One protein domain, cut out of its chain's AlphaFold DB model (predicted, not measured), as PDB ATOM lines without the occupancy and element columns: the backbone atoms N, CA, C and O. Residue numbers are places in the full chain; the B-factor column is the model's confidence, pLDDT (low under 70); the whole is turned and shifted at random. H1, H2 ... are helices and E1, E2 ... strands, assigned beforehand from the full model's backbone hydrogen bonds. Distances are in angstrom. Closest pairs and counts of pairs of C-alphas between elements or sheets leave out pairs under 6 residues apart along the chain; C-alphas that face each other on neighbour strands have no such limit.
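Overview. This is residues 206 to 284 of the 288 residues of the protein "Thymidine kinase" of Rhizobium sp. MHM7A (UniProt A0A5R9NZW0). With little regular structure, this is a strongly twisted wall of five short strands with one helix, H1, over one face. The 79 printed residues, 31 in named elements, run E1 E2 E3 E4 H1 E5; the antiparallel sheet's order is E4 E1 E2 E3 E5. The class is mixed; the whole is compact, with radius of gyration of the C-alphas 11.7 A and spans 36 by 26 by 20 A.

Along the chain. E1, residues 228 to 231, begins at C-alpha (301.109, 356.419, 120.637). E2 is 234 to 237, E3 247 to 251, E4 262 to 264, H1 266 to 274, 12.0 A long. E5, 278 to 283, 14.9 A, ends at C-alpha (294.472, 365.801, 113.007).

Arrangement. E1 E2 E3 form a meander, successive antiparallel neighbours in two hairpins; E4, antiparallel neighbour of E1, completes a Greek key. Within hydrogen-bond range are N 229 and O 236, 2.8 A; N 235 and O 249, 2.8 A; N 248 and O 282, 2.9 A; N 230 and O 262, 2.9 A. H1, every O i to N i+4 pair within range, is on the sheet at height 9.4 A.

Size, cuts and confidence. The printed part has no cut and no long link. Residues 213 to 227, 237 to 244 and 284 have pLDDT under 70.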
ATOM      1  N   HIS A 206     308.431 348.908 125.651       72.62
ATOM      2  CA  HIS A 206     307.534 348.796 126.801       72.62
ATOM      3  C   HIS A 206     306.578 349.980 126.836       72.62
ATOM      4  O   HIS A 206     307.001 351.117 126.622       72.62
ATOM      5  N   CYS A 207     305.305 349.719 127.132       74.25
ATOM      6  CA  CYS A 207     304.357 350.783 127.441       74.25
ATOM      7  C   CYS A 207     304.799 351.508 128.724       74.25
ATOM      8  O   CYS A 207     305.022 350.876 129.757       74.25
ATOM      9  N   SER A 208     304.911 352.833 128.673       75.94
ATOM     10  CA  SER A 208     305.300 353.702 129.787       75.94
ATOM     11  C   SER A 208     304.246 353.760 130.895       75.94
ATOM     12  O   SER A 208     304.568 354.190 132.003       75.94
ATOM     13  N   HIS A 209     303.011 353.338 130.598       83.56
ATOM     14  CA  HIS A 209     301.906 353.259 131.548       83.56
ATOM     15  C   HIS A 209     301.778 351.863 132.172       83.56
ATOM     16  O   HIS A 209     301.994 351.713 133.371       83.56
ATOM     17  N   CYS A 210     301.491 350.830 131.372       83.88
ATOM     18  CA  CYS A 210     301.211 349.481 131.885       83.88
ATOM     19  C   CYS A 210     302.431 348.542 131.928       83.88
ATOM     20  O   CYS A 210     302.341 347.436 132.454       83.88
ATOM     21  N   GLY A 211     303.579 348.939 131.369       76.94
ATOM     22  CA  GLY A 211     304.809 348.135 131.364       76.94
ATOM     23  C   GLY A 211     304.828 346.966 130.372       76.94
ATOM     24  O   GLY A 211     305.880 346.340 130.193       76.94
ATOM     25  N   THR A 212     303.706 346.685 129.698       78.06
ATOM     26  CA  THR A 212     303.583 345.611 128.702       78.06
ATOM     27  C   THR A 212     304.671 345.726 127.641       78.06
ATOM     28  O   THR A 212     304.887 346.797 127.075       78.06
ATOM     29  N   GLY A 213     305.375 344.615 127.410       68.50
ATOM     30  CA  GLY A 213     306.429 344.504 126.410       68.50
ATOM     31  C   GLY A 213     305.873 344.090 125.050       68.50
ATOM     32  O   GLY A 213     305.202 343.068 124.936       68.50
ATOM     33  N   TYR A 214     306.220 344.844 124.018       66.06
ATOM     34  CA  TYR A 214     305.859 344.617 122.628       66.06
ATOM     35  C   TYR A 214     307.114 344.277 121.820       66.06
ATOM     36  O   TYR A 214     308.223 344.744 122.111       66.06
ATOM     37  N   GLY A 215     306.950 343.406 120.823       55.22
ATOM     38  CA  GLY A 215     308.043 343.006 119.946       55.22
ATOM     39  C   GLY A 215     308.338 344.059 118.874       55.22
ATOM     40  O   GLY A 215     307.578 345.003 118.670       55.22
ATOM     41  N   HIS A 216     309.444 343.883 118.150       55.69
ATOM     42  CA  HIS A 216     309.789 344.741 117.014       55.69
ATOM     43  C   HIS A 216     308.702 344.696 115.918       55.69
ATOM     44  O   HIS A 216     307.946 343.725 115.818       55.69
ATOM     45  N   VAL A 217     308.697 345.683 115.013       48.03
ATOM     46  CA  VAL A 217     307.793 345.812 113.846       48.03
ATOM     47  C   VAL A 217     307.677 344.566 112.952       48.03
ATOM     48  O   VAL A 217     306.734 344.463 112.179       48.03
ATOM     49  N   PHE A 218     308.585 343.593 113.054       48.69
ATOM     50  CA  PHE A 218     308.552 342.350 112.269       48.69
ATOM     51  C   PHE A 218     308.051 341.129 113.065       48.69
ATOM     52  O   PHE A 218     308.092 340.010 112.561       48.69
ATOM     53  N   SER A 219     307.626 341.315 114.318       52.19
ATOM     54  CA  SER A 219     307.117 340.239 115.177       52.19
ATOM     55  C   SER A 219     305.599 340.064 115.034       52.19
ATOM     56  O   SER A 219     304.896 341.010 114.695       52.19
ATOM     57  N   ARG A 220     305.084 338.853 115.302       46.03
ATOM     58  CA  ARG A 220     303.632 338.566 115.270       46.03
ATOM     59  C   ARG A 220     302.842 339.335 116.341       46.03
ATOM     60  O   ARG A 220     301.678 339.626 116.109       46.03
ATOM     61  N   ASN A 221     303.484 339.717 117.449       52.06
ATOM     62  CA  ASN A 221     302.940 340.649 118.448       52.06
ATOM     63  C   ASN A 221     303.339 342.078 118.067       52.06
ATOM     64  O   ASN A 221     304.059 342.764 118.798       52.06
ATOM     65  N   GLN A 222     302.959 342.452 116.848       52.38
ATOM     66  CA  GLN A 222     303.276 343.735 116.248       52.38
ATOM     67  C   GLN A 222     302.701 344.864 117.106       52.38
ATOM     68  O   GLN A 222     301.609 344.754 117.654       52.38
ATOM     69  N   ALA A 223     303.416 345.983 117.145       44.34
ATOM     70  CA  ALA A 223     302.964 347.269 117.664       44.34
ATOM     71  C   ALA A 223     301.780 347.886 116.875       44.34
ATOM     72  O   ALA A 223     301.702 349.105 116.782       44.34
ATOM     73  N   ASN A 224     300.867 347.075 116.321       44.38
ATOM     74  CA  ASN A 224     299.549 347.541 115.870       44.38
ATOM     75  C   ASN A 224     298.735 348.113 117.044       44.38
ATOM     76  O   ASN A 224     297.849 348.922 116.822       44.38
ATOM     77  N   ASP A 225     299.096 347.741 118.279       49.31
ATOM     78  CA  ASP A 225     298.505 348.258 119.513       49.31
ATOM     79  C   ASP A 225     299.429 349.240 120.257       49.31
ATOM     80  O   ASP A 225     299.227 349.474 121.444       49.31
ATOM     81  N   CYS A 226     300.534 349.726 119.670       58.31
ATOM     82  CA  CYS A 226     301.576 350.376 120.480       58.31
ATOM     83  C   CYS A 226     302.402 351.450 119.770       58.31
ATOM     84  O   CYS A 226     303.635 351.393 119.743       58.31
ATOM     85  N   ALA A 227     301.727 352.454 119.215       62.34
ATOM     86  CA  ALA A 227     302.387 353.510 118.454       62.34
ATOM     87  C   ALA A 227     302.101 354.931 118.967       62.34
ATOM     88  O   ALA A 227     302.584 355.890 118.379       62.34
ATOM     89  N   SER A 228     301.387 355.098 120.075       75.25
ATOM     90  CA  SER A 228     301.109 356.419 120.637       75.25
ATOM     91  C   SER A 228     302.275 356.913 121.510       75.25
ATOM     92  O   SER A 228     302.891 356.139 122.242       75.25
ATOM     93  N   TYR A 229     302.595 358.206 121.459       76.12
ATOM     94  CA  TYR A 229     303.627 358.840 122.286       76.12
ATOM     95  C   TYR A 229     303.007 359.879 123.209       76.12
ATOM     96  O   TYR A 229     302.345 360.802 122.743       76.12
ATOM     97  N   ILE A 230     303.276 359.767 124.509       80.31
ATOM     98  CA  ILE A 230     302.938 360.790 125.499       80.31
ATOM     99  C   ILE A 230     304.075 361.804 125.558       80.31
ATOM    100  O   ILE A 230     305.205 361.465 125.930       80.31
ATOM    101  N   HIS A 231     303.758 363.056 125.239       79.69
ATOM    102  CA  HIS A 231     304.680 364.174 125.322       79.69
ATOM    103  C   HIS A 231     304.051 365.384 126.015       79.69
ATOM    104  O   HIS A 231     303.181 366.069 125.476       79.69
ATOM    105  N   GLY A 232     304.549 365.694 127.213       84.81
ATOM    106  CA  GLY A 232     304.092 366.854 127.966       84.81
ATOM    107  C   GLY A 232     302.637 366.668 128.369       84.81
ATOM    108  O   GLY A 232     302.365 365.870 129.265       84.81
ATOM    109  N   ASN A 233     301.740 367.400 127.708       86.94
ATOM    110  CA  ASN A 233     300.298 367.306 127.907       86.94
ATOM    111  C   ASN A 233     299.544 366.669 126.730       86.94
ATOM    112  O   ASN A 233     298.317 366.683 126.718       86.94
ATOM    113  N   GLU A 234     300.250 366.146 125.731       88.44
ATOM    114  CA  GLU A 234     299.653 365.617 124.506       88.44
ATOM    115  C   GLU A 234     300.009 364.141 124.306       88.44
ATOM    116  O   GLU A 234     301.043 363.662 124.777       88.44
ATOM    117  N   ILE A 235     299.126 363.425 123.615       84.69
ATOM    118  CA  ILE A 235     299.355 362.087 123.082       84.69
ATOM    119  C   ILE A 235     299.284 362.200 121.564       84.69
ATOM    120  O   ILE A 235     298.256 362.598 121.021       84.69
ATOM    121  N   SER A 236     300.370 361.863 120.881       80.62
ATOM    122  CA  SER A 236     300.455 361.889 119.419       80.62
ATOM    123  C   SER A 236     300.684 360.487 118.883       80.62
ATOM    124  O   SER A 236     301.564 359.788 119.393       80.62
ATOM    125  N   GLY A 237     299.965 360.091 117.838       66.12
ATOM    126  CA  GLY A 237     300.221 358.805 117.202       66.12
ATOM    127  C   GLY A 237     301.451 358.779 116.318       66.12
ATOM    128  O   GLY A 237     301.773 359.737 115.614       66.12
ATOM    129  N   ALA A 238     302.124 357.636 116.329       61.44
ATOM    130  CA  ALA A 238     302.993 357.204 115.256       61.44
ATOM    131  C   ALA A 238     302.192 356.353 114.261       61.44
ATOM    132  O   ALA A 238     301.222 355.681 114.602       61.44
ATOM    133  N   TYR A 239     302.645 356.384 113.010       49.78
ATOM    134  CA  TYR A 239     301.983 355.745 111.876       49.78
ATOM    135  C   TYR A 239     301.765 354.240 112.124       49.78
ATOM    136  O   TYR A 239     302.762 353.503 112.228       49.78
ATOM    137  N   GLY A 240     300.498 353.804 112.173       53.47
ATOM    138  CA  GLY A 240     300.082 352.437 112.518       53.47
ATOM    139  C   GLY A 240     299.417 352.236 113.893       53.47
ATOM    140  O   GLY A 240     299.195 351.085 114.250       53.47
ATOM    141  N   SER A 241     299.116 353.296 114.657       65.38
ATOM    142  CA  SER A 241     298.207 353.207 115.820       65.38
ATOM    143  C   SER A 241     296.756 353.001 115.364       65.38
ATOM    144  O   SER A 241     296.306 353.633 114.413       65.38
ATOM    145  N   ALA A 242     295.987 352.169 116.058       66.38
ATOM    146  CA  ALA A 242     294.553 352.032 115.805       66.38
ATOM    147  C   ALA A 242     293.736 353.234 116.317       66.38
ATOM    148  O   ALA A 242     292.603 353.430 115.884       66.38
ATOM    149  N   ILE A 243     294.297 354.028 117.238       69.31
ATOM    150  CA  ILE A 243     293.569 355.081 117.965       69.31
ATOM    151  C   ILE A 243     294.062 356.474 117.596       69.31
ATOM    152  O   ILE A 243     293.264 357.389 117.416       69.31
ATOM    153  N   THR A 244     295.377 356.653 117.495       67.75
ATOM    154  CA  THR A 244     295.996 357.978 117.376       67.75
ATOM    155  C   THR A 244     296.691 358.195 116.039       67.75
ATOM    156  O   THR A 244     297.331 359.231 115.850       67.75
ATOM    157  N   ASP A 245     296.582 357.264 115.086       71.81
ATOM    158  CA  ASP A 245     297.207 357.446 113.779       71.81
ATOM    159  C   ASP A 245     296.625 358.667 113.075       71.81
ATOM    160  O   ASP A 245     295.424 358.772 112.847       71.81
ATOM    161  N   THR A 246     297.506 359.614 112.763       70.88
ATOM    162  CA  THR A 246     297.181 360.952 112.257       70.88
ATOM    163  C   THR A 246     296.374 361.847 113.213       70.88
ATOM    164  O   THR A 246     295.917 362.906 112.791       70.88
ATOM    165  N   VAL A 247     296.274 361.519 114.505       77.62
ATOM    166  CA  VAL A 247     295.499 362.277 115.504       77.62
ATOM    167  C   VAL A 247     296.319 362.678 116.734       77.62
ATOM    168  O   VAL A 247     297.258 361.992 117.145       77.62
ATOM    169  N   ILE A 248     295.960 363.813 117.341       82.69
ATOM    170  CA  ILE A 248     296.515 364.286 118.614       82.69
ATOM    171  C   ILE A 248     295.408 364.353 119.665       82.69
ATOM    172  O   ILE A 248     294.393 365.027 119.466       82.69
ATOM    173  N   HIS A 249     295.665 363.739 120.819       87.94
ATOM    174  CA  HIS A 249     294.887 363.912 122.041       87.94
ATOM    175  C   HIS A 249     295.638 364.766 123.065       87.94
ATOM    176  O   HIS A 249     296.860 364.909 123.005       87.94
ATOM    177  N   ARG A 250     294.922 365.325 124.037       91.69
ATOM    178  CA  ARG A 250     295.488 366.131 125.127       91.69
ATOM    179  C   ARG A 250     294.853 365.768 126.458       91.69
ATOM    180  O   ARG A 250     293.651 365.548 126.510       91.69
ATOM    181  N   PHE A 251     295.639 365.757 127.535       90.19
ATOM    182  CA  PHE A 251     295.099 365.575 128.885       90.19
ATOM    183  C   PHE A 251     294.361 366.842 129.335       90.19
ATOM    184  O   PHE A 251     294.949 367.930 129.360       90.19
ATOM    185  N   ARG A 252     293.091 366.697 129.726       88.19
ATOM    186  CA  ARG A 252     292.199 367.821 130.072       88.19
ATOM    187  C   ARG A 252     292.724 368.673 131.229       88.19
ATOM    188  O   ARG A 252     292.672 369.896 131.173       88.19
ATOM    189  N   SER A 253     293.268 368.022 132.257       87.62
ATOM    190  CA  SER A 253     293.675 368.659 133.521       87.62
ATOM    191  C   SER A 253     295.190 368.660 133.737       87.62
ATOM    192  O   SER A 253     295.661 368.699 134.873       87.62
ATOM    193  N   GLY A 254     295.969 368.587 132.654       85.31
ATOM    194  CA  GLY A 254     297.398 368.301 132.749       85.31
ATOM    195  C   GLY A 254     297.676 366.793 132.810       85.31
ATOM    196  O   GLY A 254     296.858 366.022 133.315       85.31
ATOM    197  N   ARG A 255     298.842 366.350 132.322       89.12
ATOM    198  CA  ARG A 255     299.260 364.943 132.406       89.12
ATOM    199  C   ARG A 255     299.381 364.516 133.876       89.12
ATOM    200  O   ARG A 255     300.198 365.096 134.603       89.12
ATOM    201  N   PRO A 256     298.652 363.476 134.319       85.69
ATOM    202  CA  PRO A 256     298.777 362.948 135.670       85.69
ATOM    203  C   PRO A 256     300.214 362.524 135.995       85.69
ATOM    204  O   PRO A 256     300.896 361.912 135.174       85.69
ATOM    205  N   LYS A 257     300.680 362.792 137.224       80.62
ATOM    206  CA  LYS A 257     302.071 362.510 137.639       80.62
ATOM    207  C   LYS A 257     302.475 361.035 137.507       80.62
ATOM    208  O   LYS A 257     303.656 360.750 137.322       80.62
ATOM    209  N   HIS A 258     301.517 360.115 137.615       81.44
ATOM    210  CA  HIS A 258     301.754 358.674 137.514       81.44
ATOM    211  C   HIS A 258     301.894 358.186 136.060       81.44
ATOM    212  O   HIS A 258     302.534 357.165 135.825       81.44
ATOM    213  N   ILE A 259     301.365 358.925 135.079       82.25
ATOM    214  CA  ILE A 259     301.498 358.617 133.650       82.25
ATOM    215  C   ILE A 259     302.784 359.254 133.154       82.25
ATOM    216  O   ILE A 259     302.887 360.474 133.150       82.25
ATOM    217  N   ARG A 260     303.782 358.472 132.737       79.38
ATOM    218  CA  ARG A 260     305.089 358.998 132.305       79.38
ATOM    219  C   ARG A 260     305.093 359.355 130.818       79.38
ATOM    220  O   ARG A 260     304.416 358.715 130.019       79.38
ATOM    221  N   ASN A 261     305.914 360.341 130.445       78.62
ATOM    222  CA  ASN A 261     306.268 360.550 129.039       78.62
ATOM    223  C   ASN A 261     306.890 359.266 128.463       78.62
ATOM    224  O   ASN A 261     307.595 358.547 129.176       78.62
ATOM    225  N   GLY A 262     306.658 359.012 127.179       73.00
ATOM    226  CA  GLY A 262     307.144 357.819 126.487       73.00
ATOM    227  C   GLY A 262     306.052 357.140 125.667       73.00
ATOM    228  O   GLY A 262     304.965 357.690 125.493       73.00
ATOM    229  N   ILE A 263     306.355 355.948 125.157       75.44
ATOM    230  CA  ILE A 263     305.397 355.162 124.374       75.44
ATOM    231  C   ILE A 263     304.266 354.681 125.251       75.44
ATOM    232  O   ILE A 263     304.512 354.071 126.282       75.44
ATOM    233  N   VAL A 264     303.042 354.858 124.785       78.50
ATOM    234  CA  VAL A 264     301.850 354.288 125.392       78.50
ATOM    235  C   VAL A 264     301.156 353.383 124.381       78.50
ATOM    236  O   VAL A 264     301.134 353.667 123.182       78.50
ATOM    237  N   CYS A 265     300.646 352.252 124.859       80.25
ATOM    238  CA  CYS A 265     299.887 351.346 124.017       80.25
ATOM    239  C   CYS A 265     298.465 351.862 123.796       80.25
ATOM    240  O   CYS A 265     297.905 352.549 124.646       80.25
ATOM    241  N   ASP A 266     297.885 351.514 122.659       82.25
ATOM    242  CA  ASP A 266     296.534 351.880 122.269       82.25
ATOM    243  C   ASP A 266     295.496 351.438 123.318       82.25
ATOM    244  O   ASP A 266     294.685 352.278 123.689       82.25
ATOM    245  N   PRO A 267     295.562 350.243 123.943       85.25
ATOM    246  CA  PRO A 267     294.682 349.918 125.069       85.25
ATOM    247  C   PRO A 267     294.708 350.950 126.206       85.25
ATOM    248  O   PRO A 267     293.658 351.314 126.720       85.25
ATOM    249  N   CYS A 268     295.885 351.472 126.562       87.25
ATOM    250  CA  CYS A 268     295.996 352.511 127.587       87.25
ATOM    251  C   CYS A 268     295.514 353.876 127.082       87.25
ATOM    252  O   CYS A 268     294.962 354.651 127.852       87.25
ATOM    253  N   VAL A 269     295.694 354.196 125.796       86.38
ATOM    254  CA  VAL A 269     295.100 355.418 125.229       86.38
ATOM    255  C   VAL A 269     293.575 355.327 125.223       86.38
ATOM    256  O   VAL A 269     292.920 356.315 125.551       86.38
ATOM    257  N   GLN A 270     293.015 354.159 124.902       87.38
ATOM    258  CA  GLN A 270     291.578 353.907 124.962       87.38
ATOM    259  C   GLN A 270     291.057 354.054 126.389       87.38
ATOM    260  O   GLN A 270     290.082 354.760 126.600       87.38
ATOM    261  N   GLU A 271     291.753 353.480 127.370       89.44
ATOM    262  CA  GLU A 271     291.440 353.650 128.792       89.44
ATOM    263  C   GLU A 271     291.406 355.136 129.180       89.44
ATOM    264  O   GLU A 271     290.435 355.602 129.768       89.44
ATOM    265  N   PHE A 272     292.394 355.933 128.753       91.62
ATOM    266  CA  PHE A 272     292.394 357.375 129.026       91.62
ATOM    267  C   PHE A 272     291.232 358.124 128.358       91.62
ATOM    268  O   PHE A 272     290.778 359.141 128.894       91.62
ATOM    269  N   LEU A 273     290.797 357.684 127.172       88.50
ATOM    270  CA  LEU A 273     289.647 358.245 126.458       88.50
ATOM    271  C   LEU A 273     288.335 357.881 127.159       88.50
ATOM    272  O   LEU A 273     287.500 358.760 127.371       88.50
ATOM    273  N   ASP A 274     288.187 356.619 127.555       90.25
ATOM    274  CA  ASP A 274     287.003 356.079 128.225       90.25
ATOM    275  C   ASP A 274     286.820 356.697 129.619       90.25
ATOM    276  O   ASP A 274     285.707 357.053 130.008       90.25
ATOM    277  N   GLU A 275     287.918 356.921 130.347       91.00
ATOM    278  CA  GLU A 275     287.931 357.648 131.623       91.00
ATOM    279  C   GLU A 275     287.781 359.172 131.452       91.00
ATOM    280  O   GLU A 275     287.688 359.918 132.432       91.00
ATOM    281  N   GLY A 276     287.772 359.669 130.212       88.31
ATOM    282  CA  GLY A 276     287.629 361.088 129.897       88.31
ATOM    283  C   GLY A 276     288.823 361.950 130.314       88.31
ATOM    284  O   GLY A 276     288.701 363.175 130.356       88.31
ATOM    285  N   ILE A 277     289.978 361.348 130.613       90.75
ATOM    286  CA  ILE A 277     291.194 362.053 131.040       90.75
ATOM    287  C   ILE A 277     291.832 362.788 129.854       90.75
ATOM    288  O   ILE A 277     292.399 363.876 130.026       90.75
ATOM    289  N   VAL A 278     291.721 362.225 128.647       90.81
ATOM    290  CA  VAL A 278     292.199 362.848 127.408       90.81
ATOM    291  C   VAL A 278     291.051 363.208 126.469       90.81
ATOM    292  O   VAL A 278     289.985 362.600 126.485       90.81
ATOM    293  N   GLU A 279     291.266 364.223 125.642       89.44
ATOM    294  CA  GLU A 279     290.324 364.661 124.614       89.44
ATOM    295  C   GLU A 279     291.013 364.799 123.258       89.44
ATOM    296  O   GLU A 279     292.213 365.065 123.187       89.44
ATOM    297  N   PHE A 280     290.256 364.611 122.177       87.00
ATOM    298  CA  PHE A 280     290.719 364.907 120.823       87.00
ATOM    299  C   PHE A 280     291.019 366.403 120.674       87.00
ATOM    300  O   PHE A 280     290.236 367.244 121.113       87.00
ATOM    301  N   VAL A 281     292.130 366.727 120.008       84.62
ATOM    302  CA  VAL A 281     292.517 368.111 119.707       84.62
ATOM    303  C   VAL A 281     292.453 368.400 118.214       84.62
ATOM    304  O   VAL A 281     291.799 369.355 117.805       84.62
ATOM    305  N   ARG A 282     293.201 367.639 117.406       77.56
ATOM    306  CA  ARG A 282     293.360 367.892 115.967       77.56
ATOM    307  C   ARG A 282     293.939 366.689 115.234       77.56
ATOM    308  O   ARG A 282     294.641 365.873 115.831       77.56
ATOM    309  N   GLU A 283     293.734 366.667 113.924       74.56
ATOM    310  CA  GLU A 283     294.472 365.801 113.007       74.56
ATOM    311  C   GLU A 283     295.876 366.369 112.727       74.56
ATOM    312  O   GLU A 283     296.086 367.583 112.673       74.56
ATOM    313  N   LEU A 284     296.852 365.481 112.547       61.34
ATOM    314  CA  LEU A 284     298.225 365.795 112.137       61.34
ATOM    315  C   LEU A 284     298.295 366.230 110.664       61.34
ATOM    316  O   LEU A 284     299.168 367.019 110.304       61.34
TER     317      LEU A 284